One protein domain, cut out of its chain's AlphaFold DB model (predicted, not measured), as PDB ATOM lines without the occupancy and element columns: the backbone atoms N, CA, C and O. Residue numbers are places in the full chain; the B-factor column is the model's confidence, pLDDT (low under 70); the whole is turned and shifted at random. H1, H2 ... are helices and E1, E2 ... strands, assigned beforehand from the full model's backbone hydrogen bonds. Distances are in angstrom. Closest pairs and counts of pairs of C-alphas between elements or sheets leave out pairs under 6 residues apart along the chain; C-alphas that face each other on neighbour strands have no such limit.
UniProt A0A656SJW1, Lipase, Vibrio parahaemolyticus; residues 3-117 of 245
ATOM      1  N   GLY A   3       4.822  17.001 -32.044       96.69
ATOM      2  CA  GLY A   3       4.943  15.836 -32.915       96.69
ATOM      3  C   GLY A   3       3.677  15.468 -33.686       96.69
ATOM      4  O   GLY A   3       2.555  15.777 -33.276       96.69
ATOM      5  N   HIS A   4       3.872  14.765 -34.800       95.69
ATOM      6  CA  HIS A   4       2.818  14.179 -35.629       95.69
ATOM      7  C   HIS A   4       2.813  12.651 -35.503       95.69
ATOM      8  O   HIS A   4       3.871  12.057 -35.298       95.69
ATOM      9  N   SER A   5       1.641  12.012 -35.591       94.94
ATOM     10  CA  SER A   5       1.508  10.546 -35.569       94.94
ATOM     11  C   SER A   5       2.194   9.908 -34.343       94.94
ATOM     12  O   SER A   5       1.950  10.330 -33.206       94.94
ATOM     13  N   LEU A   6       3.084   8.927 -34.550       94.69
ATOM     14  CA  LEU A   6       3.955   8.350 -33.521       94.69
ATOM     15  C   LEU A   6       4.783   9.424 -32.799       94.69
ATOM     16  O   LEU A   6       4.898   9.388 -31.577       94.69
ATOM     17  N   GLY A   7       5.296  10.419 -33.523       96.62
ATOM     18  CA  GLY A   7       5.985  11.566 -32.933       96.62
ATOM     19  C   GLY A   7       5.092  12.361 -31.978       96.62
ATOM     20  O   GLY A   7       5.568  12.836 -30.954       96.62
ATOM     21  N   GLY A   8       3.785  12.452 -32.243       96.94
ATOM     22  CA  GLY A   8       2.817  13.060 -31.322       96.94
ATOM     23  C   GLY A   8       2.616  12.234 -30.046       96.94
ATOM     24  O   GLY A   8       2.528  12.786 -28.946       96.94
ATOM     25  N   ALA A   9       2.618  10.901 -30.173       96.75
ATOM     26  CA  ALA A   9       2.579  10.003 -29.019       96.75
ATOM     27  C   ALA A   9       3.839  10.150 -28.150       96.75
ATOM     28  O   ALA A   9       3.745  10.323 -26.934       96.75
ATOM     29  N   LEU A  10       5.016  10.170 -28.781       97.81
ATOM     30  CA  LEU A  10       6.295  10.398 -28.108       97.81
ATOM     31  C   LEU A  10       6.359  11.788 -27.468       97.81
ATOM     32  O   LEU A  10       6.749  11.907 -26.310       97.81
ATOM     33  N   ALA A  11       5.902  12.833 -28.165       98.19
ATOM     34  CA  ALA A  11       5.831  14.188 -27.626       98.19
ATOM     35  C   ALA A  11       4.961  14.255 -26.364       98.19
ATOM     36  O   ALA A  11       5.306  14.981 -25.435       98.19
ATOM     37  N   THR A  12       3.878  13.475 -26.307       97.62
ATOM     38  CA  THR A  12       3.016  13.363 -25.120       97.62
ATOM     39  C   THR A  12       3.744  12.694 -23.953       97.62
ATOM     40  O   THR A  12       3.712  13.210 -22.836       97.62
ATOM     41  N   LEU A  13       4.440  11.577 -24.201       97.44
ATOM     42  CA  LEU A  13       5.238  10.888 -23.176       97.44
ATOM     43  C   LEU A  13       6.345  11.794 -22.623       97.44
ATOM     44  O   LEU A  13       6.491  11.917 -21.406       97.44
ATOM     45  N   VAL A  14       7.077  12.467 -23.513       97.75
ATOM     46  CA  VAL A  14       8.156  13.398 -23.158       97.75
ATOM     47  C   VAL A  14       7.610  14.609 -22.408       97.75
ATOM     48  O   VAL A  14       8.189  15.000 -21.401       97.75
ATOM     49  N   ALA A  15       6.483  15.184 -22.841       97.69
ATOM     50  CA  ALA A  15       5.858  16.304 -22.141       97.69
ATOM     51  C   ALA A  15       5.477  15.925 -20.706       97.69
ATOM     52  O   ALA A  15       5.813  16.661 -19.779       97.69
ATOM     53  N   ASN A  16       4.856  14.757 -20.510       96.44
ATOM     54  CA  ASN A  16       4.552  14.257 -19.175       96.44
ATOM     55  C   ASN A  16       5.830  14.040 -18.345       96.44
ATOM     56  O   ASN A  16       5.880  14.473 -17.197       96.44
ATOM     57  N   TRP A  17       6.870  13.425 -18.921       96.50
ATOM     58  CA  TRP A  17       8.140  13.183 -18.228       96.50
ATOM     59  C   TRP A  17       8.829  14.484 -17.790       96.50
ATOM     60  O   TRP A  17       9.149  14.629 -16.613       96.50
ATOM     61  N   ILE A  18       8.966  15.463 -18.693       96.62
ATOM     62  CA  ILE A  18       9.555  16.776 -18.382       96.62
ATOM     63  C   ILE A  18       8.715  17.502 -17.326       96.62
ATOM     64  O   ILE A  18       9.265  18.010 -16.356       96.62
ATOM     65  N   SER A  19       7.386  17.512 -17.474       95.69
ATOM     66  CA  SER A  19       6.481  18.182 -16.526       95.69
ATOM     67  C   SER A  19       6.461  17.547 -15.131       95.69
ATOM     68  O   SER A  19       6.040  18.181 -14.169       95.69
ATOM     69  N   ALA A  20       6.902  16.292 -15.012       94.56
ATOM     70  CA  ALA A  20       7.033  15.591 -13.742       94.56
ATOM     71  C   ALA A  20       8.409  15.793 -13.084       94.56
ATOM     72  O   ALA A  20       8.570  15.435 -11.918       94.56
ATOM     73  N   SER A  21       9.395  16.324 -13.816       95.31
ATOM     74  CA  SER A  21      10.746  16.518 -13.296       95.31
ATOM     75  C   SER A  21      10.785  17.701 -12.323       95.31
ATOM     76  O   SER A  21      10.436  18.817 -12.715       95.31
ATOM     77  N   PRO A  22      11.256  17.514 -11.076       92.50
ATOM     78  CA  PRO A  22      11.371  18.607 -10.112       92.50
ATOM     79  C   PRO A  22      12.423  19.651 -10.517       92.50
ATOM     80  O   PRO A  22      12.377  20.782 -10.028       92.50
ATOM     81  N   GLU A  23      13.358  19.292 -11.398       95.25
ATOM     82  CA  GLU A  23      14.429  20.165 -11.887       95.25
ATOM     83  C   GLU A  23      13.929  21.155 -12.945       95.25
ATOM     84  O   GLU A  23      14.436  22.273 -13.051       95.25
ATOM     85  N   PHE A  24      12.896  20.785 -13.705       94.12
ATOM     86  CA  PHE A  24      12.351  21.644 -14.746       94.12
ATOM     87  C   PHE A  24      11.367  22.659 -14.154       94.12
ATOM     88  O   PHE A  24      10.304  22.303 -13.653       94.12
ATOM     89  N   LYS A  25      11.708  23.952 -14.222       92.25
ATOM     90  CA  LYS A  25      10.865  25.056 -13.710       92.25
ATOM     91  C   LYS A  25      10.058  25.784 -14.793       92.25
ATOM     92  O   LYS A  25       9.331  26.725 -14.489       92.25
ATOM     93  N   GLY A  26      10.210  25.387 -16.056       93.69
ATOM     94  CA  GLY A  26       9.522  26.012 -17.184       93.69
ATOM     95  C   GLY A  26       8.074  25.542 -17.351       93.69
ATOM     96  O   GLY A  26       7.636  24.562 -16.752       93.69
ATOM     97  N   ARG A  27       7.333  26.215 -18.238       95.75
ATOM     98  CA  ARG A  27       6.024  25.732 -18.707       95.75
ATOM     99  C   ARG A  27       6.211  24.710 -19.822       95.75
ATOM    100  O   ARG A  27       6.952  24.961 -20.773       95.75
ATOM    101  N   VAL A  28       5.514  23.580 -19.728       97.31
ATOM    102  CA  VAL A  28       5.513  22.551 -20.775       97.31
ATOM    103  C   VAL A  28       4.253  22.706 -21.613       97.31
ATOM    104  O   VAL A  28       3.150  22.434 -21.144       97.31
ATOM    105  N   ASN A  29       4.427  23.100 -22.873       97.06
ATOM    106  CA  ASN A  29       3.342  23.180 -23.849       97.06
ATOM    107  C   ASN A  29       3.434  21.989 -24.811       97.06
ATOM    108  O   ASN A  29       4.523  21.673 -25.311       97.06
ATOM    109  N   LEU A  30       2.307  21.328 -25.072       97.62
ATOM    110  CA  LEU A  30       2.226  20.147 -25.929       97.62
ATOM    111  C   LEU A  30       1.421  20.450 -27.197       97.62
ATOM    112  O   LEU A  30       0.256  20.821 -27.111       97.62
ATOM    113  N   TYR A  31       2.036  20.229 -28.359       96.12
ATOM    114  CA  TYR A  31       1.422  20.362 -29.681       96.12
ATOM    115  C   TYR A  31       1.431  19.000 -30.376       96.12
ATOM    116  O   TYR A  31       2.493  18.418 -30.598       96.12
ATOM    117  N   THR A  32       0.264  18.466 -30.716       96.69
ATOM    118  CA  THR A  32       0.155  17.137 -31.334       96.69
ATOM    119  C   THR A  32      -0.747  17.172 -32.551       96.69
ATOM    120  O   THR A  32      -1.852  17.702 -32.465       96.69
ATOM    121  N   PHE A  33      -0.321  16.532 -33.635       95.50
ATOM    122  CA  PHE A  33      -1.061  16.448 -34.896       95.50
ATOM    123  C   PHE A  33      -1.316  14.976 -35.230       95.50
ATOM    124  O   PHE A  33      -0.377  14.182 -35.265       95.50
ATOM    125  N   GLY A  34      -2.575  14.564 -35.392       94.81
ATOM    126  CA  GLY A  34      -2.895  13.163 -35.714       94.81
ATOM    127  C   GLY A  34      -2.411  12.149 -34.675       94.81
ATOM    128  O   GLY A  34      -2.168  10.990 -34.992       94.81
ATOM    129  N   SER A  35      -2.214  12.580 -33.427       95.75
ATOM    130  CA  SER A  35      -1.644  11.718 -32.393       95.75
ATOM    131  C   SER A  35      -2.649  10.652 -31.927       95.75
ATOM    132  O   SER A  35      -3.824  10.981 -31.698       95.75
ATOM    133  N   PRO A  36      -2.209   9.387 -31.771       95.19
ATOM    134  CA  PRO A  36      -3.027   8.324 -31.198       95.19
ATOM    135  C   PRO A  36      -3.217   8.511 -29.685       95.19
ATOM    136  O   PRO A  36      -2.637   9.396 -29.051       95.19
ATOM    137  N   ARG A  37      -4.035   7.655 -29.070       93.44
ATOM    138  CA  ARG A  37      -4.129   7.565 -27.604       93.44
ATOM    139  C   ARG A  37      -2.857   6.920 -27.048       93.44
ATOM    140  O   ARG A  37      -2.383   5.921 -27.577       93.44
ATOM    141  N   VAL A  38      -2.306   7.486 -25.977       91.69
ATOM    142  CA  VAL A  38      -0.970   7.102 -25.474       91.69
ATOM    143  C   VAL A  38      -1.046   6.244 -24.219       91.69
ATOM    144  O   VAL A  38      -0.225   5.355 -24.023       91.69
ATOM    145  N   GLY A  39      -2.044   6.479 -23.369       89.75
ATOM    146  CA  GLY A  39      -2.120   5.811 -22.080       89.75
ATOM    147  C   GLY A  39      -3.535   5.597 -21.578       89.75
ATOM    148  O   GLY A  39      -4.527   6.028 -22.168       89.75
ATOM    149  N   MET A  40      -3.600   4.887 -20.460       90.00
ATOM    150  CA  MET A  40      -4.821   4.605 -19.716       90.00
ATOM    151  C   MET A  40      -5.278   5.825 -18.900       90.00
ATOM    152  O   MET A  40      -4.597   6.852 -18.857       90.00
ATOM    153  N   LYS A  41      -6.435   5.710 -18.236       88.25
ATOM    154  CA  LYS A  41      -7.098   6.807 -17.513       88.25
ATOM    155  C   LYS A  41      -6.150   7.568 -16.579       88.25
ATOM    156  O   LYS A  41      -6.038   8.782 -16.704       88.25
ATOM    157  N   SER A  42      -5.418   6.869 -15.710       89.44
ATOM    158  CA  SER A  42      -4.507   7.498 -14.740       89.44
ATOM    159  C   SER A  42      -3.366   8.266 -15.405       89.44
ATOM    160  O   SER A  42      -3.057   9.380 -14.992       89.44
ATOM    161  N   PHE A  43      -2.775   7.716 -16.472       92.56
ATOM    162  CA  PHE A  43      -1.754   8.424 -17.250       92.56
ATOM    163  C   PHE A  43      -2.325   9.704 -17.863       92.56
ATOM    164  O   PHE A  43      -1.706  10.762 -17.772       92.56
ATOM    165  N   SER A  44      -3.511   9.606 -18.466       93.25
ATOM    166  CA  SER A  44      -4.149  10.735 -19.129       93.25
ATOM    167  C   SER A  44      -4.515  11.845 -18.137       93.25
ATOM    168  O   SER A  44      -4.149  12.996 -18.367       93.25
ATOM    169  N   ILE A  45      -5.120  11.507 -16.990       92.94
ATOM    170  CA  ILE A  45      -5.435  12.462 -15.913       92.94
ATOM    171  C   ILE A  45      -4.163  13.149 -15.399       92.94
ATOM    172  O   ILE A  45      -4.104  14.376 -15.366       92.94
ATOM    173  N   ASN A  46      -3.130  12.375 -15.057       93.94
ATOM    174  CA  ASN A  46      -1.886  12.920 -14.506       93.94
ATOM    175  C   ASN A  46      -1.126  13.792 -15.514       93.94
ATOM    176  O   ASN A  46      -0.582  14.825 -15.144       93.94
ATOM    177  N   SER A  47      -1.097  13.400 -16.789       95.25
ATOM    178  CA  SER A  47      -0.452  14.206 -17.833       95.25
ATOM    179  C   SER A  47      -1.202  15.522 -18.041       95.25
ATOM    180  O   SER A  47      -0.583  16.574 -18.165       95.25
ATOM    181  N   SER A  48      -2.537  15.470 -18.018       95.00
ATOM    182  CA  SER A  48      -3.391  16.645 -18.226       95.00
ATOM    183  C   SER A  48      -3.248  17.687 -17.127       95.00
ATOM    184  O   SER A  48      -3.369  18.873 -17.411       95.00
ATOM    185  N   SER A  49      -3.005  17.260 -15.882       94.38
ATOM    186  CA  SER A  49      -2.824  18.179 -14.756       94.38
ATOM    187  C   SER A  49      -1.430  18.802 -14.697       94.38
ATOM    188  O   SER A  49      -1.276  19.882 -14.132       94.38
ATOM    189  N   ARG A  50      -0.411  18.143 -15.264       93.62
ATOM    190  CA  ARG A  50       0.988  18.603 -15.216       93.62
ATOM    191  C   ARG A  50       1.393  19.459 -16.414       93.62
ATOM    192  O   ARG A  50       2.187  20.385 -16.271       93.62
ATOM    193  N   ILE A  51       0.883  19.145 -17.603       96.44
ATOM    194  CA  ILE A  51       1.209  19.874 -18.832       96.44
ATOM    195  C   ILE A  51       0.416  21.187 -18.856       96.44
ATOM    196  O   ILE A  51      -0.801  21.194 -18.696       96.44
ATOM    197  N   SER A  52       1.108  22.305 -19.083       95.62
ATOM    198  CA  SER A  52       0.540  23.650 -18.938       95.62
ATOM    199  C   SER A  52      -0.521  23.972 -19.992       95.62
ATOM    200  O   SER A  52      -1.560  24.538 -19.668       95.62
ATOM    201  N   THR A  53      -0.270  23.629 -21.258       94.75
ATOM    202  CA  THR A  53      -1.221  23.861 -22.357       94.75
ATOM    203  C   THR A  53      -1.189  22.723 -23.363       94.75
ATOM    204  O   THR A  53      -0.114  22.200 -23.675       94.75
ATOM    205  N   HIS A  54      -2.351  22.415 -23.933       94.81
ATOM    206  CA  HIS A  54      -2.535  21.329 -24.884       94.81
ATOM    207  C   HIS A  54      -3.122  21.846 -26.198       94.81
ATOM    208  O   HIS A  54      -4.228  22.380 -26.226       94.81
ATOM    209  N   PHE A  55      -2.403  21.625 -27.292       94.19
ATOM    210  CA  PHE A  55      -2.827  21.922 -28.653       94.19
ATOM    211  C   PHE A  55      -2.918  20.609 -29.416       94.19
ATOM    212  O   PHE A  55      -1.974  20.158 -30.070       94.19
ATOM    213  N   ARG A  56      -4.062  19.946 -29.256       94.75
ATOM    214  CA  ARG A  56      -4.335  18.677 -29.913       94.75
ATOM    215  C   ARG A  56      -5.101  18.922 -31.207       94.75
ATOM    216  O   ARG A  56      -6.288  19.206 -31.151       94.75
ATOM    217  N   CYS A  57      -4.438  18.774 -32.345       94.19
ATOM    218  CA  CYS A  57      -5.034  18.922 -33.669       94.19
ATOM    219  C   CYS A  57      -5.430  17.560 -34.253       94.19
ATOM    220  O   CYS A  57      -4.655  16.594 -34.195       94.19
ATOM    221  N   VAL A  58      -6.622  17.492 -34.844       93.62
ATOM    222  CA  VAL A  58      -7.196  16.294 -35.466       93.62
ATOM    223  C   VAL A  58      -7.820  16.593 -36.825       93.62
ATOM    224  O   VAL A  58      -8.386  17.662 -37.051       93.62
ATOM    225  N   ASN A  59      -7.783  15.587 -37.692       93.19
ATOM    226  CA  ASN A  59      -8.645  15.480 -38.860       93.19
ATOM    227  C   ASN A  59      -9.747  14.455 -38.576       93.19
ATOM    228  O   ASN A  59      -9.475  13.365 -38.075       93.19
ATOM    229  N   GLY A  60     -10.995  14.794 -38.900       91.06
ATOM    230  CA  GLY A  60     -12.179  14.000 -38.567       91.06
ATOM    231  C   GLY A  60     -12.120  12.573 -39.107       91.06
ATOM    232  O   GLY A  60     -12.469  11.643 -38.391       91.06
ATOM    233  N   ALA A  61     -11.593  12.386 -40.317       93.56
ATOM    234  CA  ALA A  61     -11.474  11.072 -40.939       93.56
ATOM    235  C   ALA A  61     -10.140  10.354 -40.659       93.56
ATOM    236  O   ALA A  61      -9.908   9.292 -41.236       93.56
ATOM    237  N   ASP A  62      -9.263  10.910 -39.812       94.62
ATOM    238  CA  ASP A  62      -7.963  10.313 -39.487       94.62
ATOM    239  C   ASP A  62      -8.134   9.107 -38.540       94.62
ATOM    240  O   ASP A  62      -8.450   9.289 -37.354       94.62
ATOM    241  N   PRO A  63      -7.881   7.870 -39.014       94.44
ATOM    242  CA  PRO A  63      -8.074   6.668 -38.209       94.44
ATOM    243  C   PRO A  63      -7.073   6.545 -37.052       94.44
ATOM    244  O   PRO A  63      -7.388   5.902 -36.048       94.44
ATOM    245  N   VAL A  64      -5.884   7.149 -37.152       95.31
ATOM    246  CA  VAL A  64      -4.822   7.023 -36.137       95.31
ATOM    247  C   VAL A  64      -5.233   7.697 -34.839       95.31
ATOM    248  O   VAL A  64      -5.005   7.154 -33.758       95.31
ATOM    249  N   THR A  65      -5.946   8.820 -34.931       92.81
ATOM    250  CA  THR A  65      -6.490   9.513 -33.755       92.81
ATOM    251  C   THR A  65      -7.504   8.672 -32.984       92.81
ATOM    252  O   THR A  65      -7.746   8.932 -31.812       92.81
ATOM    253  N   LYS A  66      -8.099   7.653 -33.611       90.69
ATOM    254  CA  LYS A  66      -9.124   6.800 -32.998       90.69
ATOM    255  C   LYS A  66      -8.564   5.498 -32.442       90.69
ATOM    256  O   LYS A  66      -9.327   4.709 -31.881       90.69
ATOM    257  N   ALA A  67      -7.252   5.300 -32.532       89.50
ATOM    258  CA  ALA A  67      -6.560   4.135 -32.017       89.50
ATOM    259  C   ALA A  67      -5.555   4.495 -30.905       89.50
ATOM    260  O   ALA A  67      -5.043   5.614 -30.861       89.50
ATOM    261  N   PRO A  68      -5.242   3.536 -30.019       87.75
ATOM    262  CA  PRO A  68      -6.096   2.399 -29.652       87.75
ATOM    263  C   PRO A  68      -7.461   2.869 -29.104       87.75
ATOM    264  O   PRO A  68      -7.603   4.013 -28.673       87.75
ATOM    265  N   VAL A  69      -8.485   2.013 -29.156       85.44
ATOM    266  CA  VAL A  69      -9.816   2.306 -28.578       85.44
ATOM    267  C   VAL A  69      -9.794   2.196 -27.044       85.44
ATOM    268  O   VAL A  69      -8.741   1.951 -26.450       85.44
ATOM    269  N   TRP A  70     -10.936   2.396 -26.378       84.88
ATOM    270  CA  TRP A  70     -11.064   2.192 -24.927       84.88
ATOM    271  C   TRP A  70     -10.451   0.830 -24.521       84.88
ATOM    272  O   TRP A  70     -10.755  -0.165 -25.179       84.88
ATOM    273  N   PRO A  71      -9.569   0.750 -23.502       85.69
ATOM    274  CA  PRO A  71      -9.455   1.638 -22.336       85.69
ATOM    275  C   PRO A  71      -8.441   2.787 -22.449       85.69
ATOM    276  O   PRO A  71      -8.078   3.377 -21.433       85.69
ATOM    277  N   PHE A  72      -7.951   3.123 -23.637       88.31
ATOM    278  CA  PHE A  72      -7.003   4.228 -23.795       88.31
ATOM    279  C   PHE A  72      -7.705   5.584 -23.904       88.31
ATOM    280  O   PHE A  72      -8.832   5.675 -24.390       88.31
ATOM    281  N   TYR A  73      -7.016   6.644 -23.479       89.69
ATOM    282  CA  TYR A  73      -7.514   8.020 -23.481       89.69
ATOM    283  C   TYR A  73      -6.509   8.962 -24.155       89.69
ATOM    284  O   TYR A  73      -5.298   8.726 -24.145       89.69
ATOM    285  N   HIS A  74      -7.020  10.046 -24.741       92.06
ATOM    286  CA  HIS A  74      -6.176  11.153 -25.186       92.06
ATOM    287  C   HIS A  74      -5.695  11.986 -24.004       92.06
ATOM    288  O   HIS A  74      -6.272  11.939 -22.920       92.06
ATOM    289  N   VAL A  75      -4.646  12.764 -24.241       93.00
ATOM    290  CA  VAL A  75      -4.243  13.881 -23.391       93.00
ATOM    291  C   VAL A  75      -4.560  15.150 -24.191       93.00
ATOM    292  O   VAL A  75      -4.118  15.235 -25.340       93.00
ATOM    293  N   PRO A  76      -5.346  16.101 -23.661       91.88
ATOM    294  CA  PRO A  76      -5.897  16.155 -22.304       91.88
ATOM    295  C   PRO A  76      -7.100  15.212 -22.067       91.88
ATOM    296  O   PRO A  76      -7.876  14.924 -22.979       91.88
ATOM    297  N   TYR A  77      -7.262  14.739 -20.829       90.62
ATOM    298  CA  TYR A  77      -8.355  13.879 -20.362       90.62
ATOM    299  C   TYR A  77      -9.676  14.648 -20.353       90.62
ATOM    300  O   TYR A  77      -9.762  15.695 -19.718       90.62
ATOM    301  N   ASP A  78     -10.695  14.130 -21.049       84.94
ATOM    302  CA  ASP A  78     -11.995  14.805 -21.245       84.94
ATOM    303  C   ASP A  78     -11.859  16.273 -21.712       84.94
ATOM    304  O   ASP A  78     -12.712  17.118 -21.438       84.94
ATOM    305  N   GLY A  79     -10.755  16.585 -22.397       86.06
ATOM    306  CA  GLY A  79     -10.437  17.937 -22.828       86.06
ATOM    307  C   GLY A  79     -10.906  18.238 -24.248       86.06
ATOM    308  O   GLY A  79     -11.746  17.543 -24.819       86.06
ATOM    309  N   SER A  80     -10.363  19.310 -24.813       90.69
ATOM    310  CA  SER A  80     -10.755  19.811 -26.132       90.69
ATOM    311  C   SER A  80      -9.674  19.577 -27.182       90.69
ATOM    312  O   SER A  80      -8.499  19.387 -26.858       90.69
ATOM    313  N   GLU A  81     -10.084  19.581 -28.444       92.19
ATOM    314  CA  GLU A  81      -9.236  19.394 -29.614       92.19
ATOM    315  C   GLU A  81      -9.588  20.405 -30.712       92.19
ATOM    316  O   GLU A  81     -10.732  20.851 -30.845       92.19
ATOM    317  N   TYR A  82      -8.581  20.747 -31.508       92.94
ATOM    318  CA  TYR A  82      -8.720  21.539 -32.717       92.94
ATOM    319  C   TYR A  82      -8.994  20.607 -33.895       92.94
ATOM    320  O   TYR A  82      -8.221  19.686 -34.151       92.94
ATOM    321  N   ILE A  83     -10.073  20.849 -34.627       90.62
ATOM    322  CA  ILE A  83     -10.429  20.106 -35.831       90.62
ATOM    323  C   ILE A  83     -10.049  20.936 -37.043       90.62
ATOM    324  O   ILE A  83     -10.601  22.018 -37.252       90.62
ATOM    325  N   LEU A  84      -9.154  20.398 -37.863       89.81
ATOM    326  CA  LEU A  84      -8.727  21.066 -39.091       89.81
ATOM    327  C   LEU A  84      -9.638  20.683 -40.264       89.81
ATOM    328  O   LEU A  84     -10.011  21.529 -41.066       89.81
ATOM    329  N   ASN A  85     -10.084  19.426 -40.309       88.25
ATOM    330  CA  ASN A  85     -10.999  18.918 -41.327       88.25
ATOM    331  C   ASN A  85     -12.130  18.097 -40.681       88.25
ATOM    332  O   ASN A  85     -11.868  17.243 -39.836       88.25
ATOM    333  N   ARG A  86     -13.389  18.323 -41.084       88.25
ATOM    334  CA  ARG A  86     -14.590  17.630 -40.564       88.25
ATOM    335  C   ARG A  86     -15.057  16.443 -41.420       88.25
ATOM    336  O   ARG A  86     -16.186  15.985 -41.259       88.25
ATOM    337  N   ALA A  87     -14.217  15.951 -42.331       90.00
ATOM    338  CA  ALA A  87     -14.526  14.787 -43.152       90.00
ATOM    339  C   ALA A  87     -14.953  13.580 -42.295       90.00
ATOM    340  O   ALA A  87     -14.358  13.285 -41.259       90.00
ATOM    341  N   GLN A  88     -15.984  12.877 -42.764       88.94
ATOM    342  CA  GLN A  88     -16.533  11.668 -42.152       88.94
ATOM    343  C   GLN A  88     -15.887  10.434 -42.787       88.94
ATOM    344  O   GLN A  88     -15.842  10.332 -44.010       88.94
ATOM    345  N   GLY A  89     -15.444   9.470 -41.980       91.94
ATOM    346  CA  GLY A  89     -14.927   8.190 -42.478       91.94
ATOM    347  C   GLY A  89     -13.685   7.713 -41.737       91.94
ATOM    348  O   GLY A  89     -13.411   8.151 -40.620       91.94
ATOM    349  N   LEU A  90     -12.964   6.784 -42.363       92.44
ATOM    350  CA  LEU A  90     -11.643   6.306 -41.954       92.44
ATOM    351  C   LEU A  90     -10.735   6.352 -43.190       92.44
ATOM    352  O   LEU A  90     -10.548   5.340 -43.869       92.44
ATOM    353  N   PHE A  91     -10.232   7.541 -43.517       93.00
ATOM    354  CA  PHE A  91      -9.423   7.770 -44.714       93.00
ATOM    355  C   PHE A  91      -7.934   7.788 -44.357       93.00
ATOM    356  O   PHE A  91      -7.516   8.640 -43.573       93.00
ATOM    357  N   PRO A  92      -7.108   6.900 -44.943       91.50
ATOM    358  CA  PRO A  92      -5.665   6.892 -44.702       91.50
ATOM    359  C   PRO A  92      -4.989   8.238 -44.983       91.50
ATOM    360  O   PRO A  92      -4.150   8.676 -44.203       91.50
ATOM    361  N   SER A  93      -5.405   8.923 -46.054       92.62
ATOM    362  CA  SER A  93      -4.850  10.217 -46.459       92.62
ATOM    363  C   SER A  93      -5.073  11.320 -45.429       92.62
ATOM    364  O   SER A  93      -4.207  12.173 -45.273       92.62
ATOM    365  N   ALA A  94      -6.168  11.271 -44.660       93.56
ATOM    366  CA  ALA A  94      -6.466  12.262 -43.625       93.56
ATOM    367  C   ALA A  94      -5.414  12.296 -42.501       93.56
ATOM    368  O   ALA A  94      -5.374  13.251 -41.724       93.56
ATOM    369  N   HIS A  95      -4.563  11.269 -42.413       94.75
ATOM    370  CA  HIS A  95      -3.461  11.212 -41.465       94.75
ATOM    371  C   HIS A  95      -2.195  11.945 -41.939       94.75
ATOM    372  O   HIS A  95      -1.313  12.212 -41.125       94.75
ATOM    373  N   PHE A  96      -2.056  12.278 -43.225       92.44
ATOM    374  CA  PHE A  96      -0.807  12.829 -43.755       92.44
ATOM    375  C   PHE A  96      -0.485  14.203 -43.193       92.44
ATOM    376  O   PHE A  96      -1.360  15.049 -43.034       92.44
ATOM    377  N   MET A  97       0.805  14.459 -42.956       90.69
ATOM    378  CA  MET A  97       1.246  15.756 -42.447       90.69
ATOM    379  C   MET A  97       0.855  16.904 -43.390       90.69
ATOM    380  O   MET A  97       0.554  17.988 -42.909       90.69
ATOM    381  N   ALA A  98       0.779  16.659 -44.704       90.19
ATOM    382  CA  ALA A  98       0.279  17.626 -45.682       90.19
ATOM    383  C   ALA A  98      -1.170  18.072 -45.400       90.19
ATOM    384  O   ALA A  98      -1.478  19.256 -45.500       90.19
ATOM    385  N   GLU A  99      -2.039  17.151 -44.967       90.50
ATOM    386  CA  GLU A  99      -3.417  17.468 -44.570       90.50
ATOM    387  C   GLU A  99      -3.479  18.241 -43.249       90.50
ATOM    388  O   GLU A  99      -4.427  18.981 -43.011       90.50
ATOM    389  N   TYR A 100      -2.490  18.076 -42.366       90.25
ATOM    390  CA  TYR A 100      -2.396  18.852 -41.126       90.25
ATOM    391  C   TYR A 100      -1.758  20.230 -41.346       90.25
ATOM    392  O   TYR A 100      -2.113  21.180 -40.652       90.25
ATOM    393  N   SER A 101      -0.824  20.356 -42.293       86.50
ATOM    394  CA  SER A 101      -0.094  21.599 -42.545       86.50
ATOM    395  C   SER A 101      -0.836  22.560 -43.474       86.50
ATOM    396  O   SER A 101      -0.665  23.773 -43.332       86.50
ATOM    397  N   SER A 102      -1.684  22.059 -44.378       80.31
ATOM    398  CA  SER A 102      -2.453  22.881 -45.326       80.31
ATOM    399  C   SER A 102      -3.296  23.952 -44.629       80.31
ATOM    400  O   SER A 102      -3.299  25.106 -45.050       80.31
ATOM    401  N   TYR A 103      -3.923  23.610 -43.500       70.38
ATOM    402  CA  TYR A 103      -4.724  24.544 -42.706       70.38
ATOM    403  C   TYR A 103      -3.872  25.522 -41.887       70.38
ATOM    404  O   TYR A 103      -4.302  26.638 -41.618       70.38
ATOM    405  N   THR A 104      -2.646  25.146 -41.510       68.44
ATOM    406  CA  THR A 104      -1.766  25.998 -40.683       68.44
ATOM    407  C   THR A 104      -1.102  27.143 -41.447       68.44
ATOM    408  O   THR A 104      -0.545  28.038 -40.822       68.44
ATOM    409  N   GLN A 105      -1.159  27.143 -42.783       69.25
ATOM    410  CA  GLN A 105      -0.556  28.199 -43.608       69.25
ATOM    411  C   GLN A 105      -1.373  29.498 -43.612       69.25
ATOM    412  O   GLN A 105      -0.822  30.563 -43.875       69.25
ATOM    413  N   THR A 106      -2.673  29.423 -43.320       65.19
ATOM    414  CA  THR A 106      -3.598  30.565 -43.413       65.19
ATOM    415  C   THR A 106      -4.452  30.774 -42.164       65.19
ATOM    416  O   THR A 106      -5.125  31.797 -42.061       65.19
ATOM    417  N   ALA A 107      -4.422  29.843 -41.206       77.31
ATOM    418  CA  ALA A 107      -5.250  29.887 -40.006       77.31
ATOM    419  C   ALA A 107      -4.467  30.304 -38.751       77.31
ATOM    420  O   ALA A 107      -3.332  29.886 -38.519       77.31
ATOM    421  N   THR A 108      -5.127  31.069 -37.885       84.19
ATOM    422  CA  THR A 108      -4.740  31.280 -36.483       84.19
ATOM    423  C   THR A 108      -5.501  30.310 -35.576       84.19
ATOM    424  O   THR A 108      -6.535  29.770 -35.977       84.19
ATOM    425  N   TRP A 109      -5.041  30.102 -34.337       85.38
ATOM    426  CA  TRP A 109      -5.724  29.211 -33.383       85.38
ATOM    427  C   TRP A 109      -7.200  29.574 -33.170       85.38
ATOM    428  O   TRP A 109      -8.029  28.672 -33.092       85.38
ATOM    429  N   ASP A 110      -7.529  30.867 -33.169       84.94
ATOM    430  CA  ASP A 110      -8.899  31.366 -32.986       84.94
ATOM    431  C   ASP A 110      -9.812  31.085 -34.192       84.94
ATOM    432  O   ASP A 110     -11.033  31.060 -34.064       84.94
ATOM    433  N   SER A 111      -9.224  30.862 -35.370       84.12
ATOM    434  CA  SER A 111      -9.955  30.548 -36.605       84.12
ATOM    435  C   SER A 111     -10.159  29.045 -36.834       84.12
ATOM    436  O   SER A 111     -10.933  28.652 -37.707       84.12
ATOM    437  N   LEU A 112      -9.475  28.195 -36.061       86.19
ATOM    438  CA  LEU A 112      -9.609  26.747 -36.170       86.19
ATOM    439  C   LEU A 112     -10.872  26.261 -35.460       86.19
ATOM    440  O   LEU A 112     -11.264  26.763 -34.408       86.19
ATOM    441  N   GLY A 113     -11.495  25.218 -36.011       86.44
ATOM    442  CA  GLY A 113     -12.604  24.559 -35.335       86.44
ATOM    443  C   GLY A 113     -12.140  24.025 -33.982       86.44
ATOM    444  O   GLY A 113     -11.162  23.292 -33.919       86.44
ATOM    445  N   PHE A 114     -12.851  24.353 -32.909       88.50
ATOM    446  CA  PHE A 114     -12.557  23.863 -31.565       88.50
ATOM    447  C   PHE A 114     -13.748  23.063 -31.049       88.50
ATOM    448  O   PHE A 114     -14.893  23.513 -31.135       88.50
ATOM    449  N   GLN A 115     -13.500  21.855 -30.546       87.00
ATOM    450  CA  GLN A 115     -14.544  21.029 -29.949       87.00
ATOM    451  C   GLN A 115     -14.047  20.314 -28.705       87.00
ATOM    452  O   GLN A 115     -12.856  20.046 -28.556       87.00
ATOM    453  N   LYS A 116     -14.983  19.908 -27.845       84.81
ATOM    454  CA  LYS A 116     -14.677  18.899 -26.836       84.81
ATOM    455  C   LYS A 116     -14.329  17.600 -27.562       84.81
ATOM    456  O   LYS A 116     -15.117  17.147 -28.394       84.81
ATOM    457  N   ALA A 117     -13.168  17.021 -27.267       79.19
ATOM    458  CA  ALA A 117     -12.788  15.738 -27.838       79.19
ATOM    459  C   ALA A 117     -13.881  14.718 -27.511       79.19
ATOM    460  O   ALA A 117     -14.432  14.743 -26.406       79.19
TER     461      ALA A 117
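What this domain is: This is residues 3 to 117 of the 245 residues of the protein "Lipase" of Vibrio parahaemolyticus (UniProt A0A656SJW1). A twisted sheet of four strands forms a wall, with the long helix H1 laid along its edge strand E1 on one face and the short helix H4 on the opposite face. H2 sits beyond the ends where E1 and E2 begin and packs on the later part of H1, while the small helices H3 and H4 lie near the ends where E2 and E3 finish. The 115 printed residues hold four named helices and four named strands, in the order H1 E1 H2 E2 E3 H3 H4 E4; the sheet's order is E1 E2 E3 E4, mixed. The class is mixed, helices and strands, with 57 residues, under half, in named elements; the whole is compact, with a radius of gyration of the C-alphas of 13.8 A and spans of 41 by 32 by 22 A.

How they stand to each other: In the sheet, E1, residues 29 to 33, and E2, residues 53 to 59, are parallel at 5 degrees, with N 30 and O 53 at 2.9 A. E3, residues 80 to 85, is parallel to E2 at 34 degrees, with N 82 and O 56 at 2.8 A. E4, residues 113 to 116, is antiparallel to E3 at 141 degrees, with N 81 and O 115 at 2.8 A. The pairing of E2 is staggered: residues 53 to 57 pair with E1 and 57 to 59 with E3. The sheet is twisted, its C-alphas up to 4.4 A off the best plane. H1, residues 5 to 20, is over E1 at a height over the sheet of 8.0 A and runs along the strands, at 7 degrees to E1 on the local plane; the closest C-alphas of the two, Gly 8 and Thr 32, are 4.9 A apart. H2, residues 41 to 50, is not on the sheet. H1 touches H2 with residues 15 to 20 alone, at a steep tilt of 63 degrees, the same way; the closest C-alphas, Asn 16 and Ser 47, are 5.2 A apart. E1, H2 and E2 form a strand-helix-strand unit, two parallel neighbour strands with a helix between, its crossover right-handed. H4, residues 97 to 101, is on the face opposite H1, 7.6 A in height and only just over E2, with 3 of its 5 C-alphas falling on it. H3, residues 92 to 95, only grazes the sheet with residues 93 to 95. In H1, H2 and H4 every O i to N i+4 pair is within hydrogen-bond range; H3 is too short for such a pair.

Where its parts are: H1 is 23.1 A long from C-alpha 5 at (1.508, 10.546, -35.569). E2 measures 19.9 A, E3 15.2 A, H2 14.5 A and E1 13.7 A. E4 ends at C-alpha 116, (-14.677, 18.899, -26.836).

The domain as a whole: The two farthest C-alphas, those of Glu 23 and Gln 88, are 44.1 A apart. The printed part has no cut; the links E2 to E3, 20 residues, and H4 to E4, 11 residues, are long. Mean pLDDT of the printed part is 91.3, with residues 104 to 106 under 70.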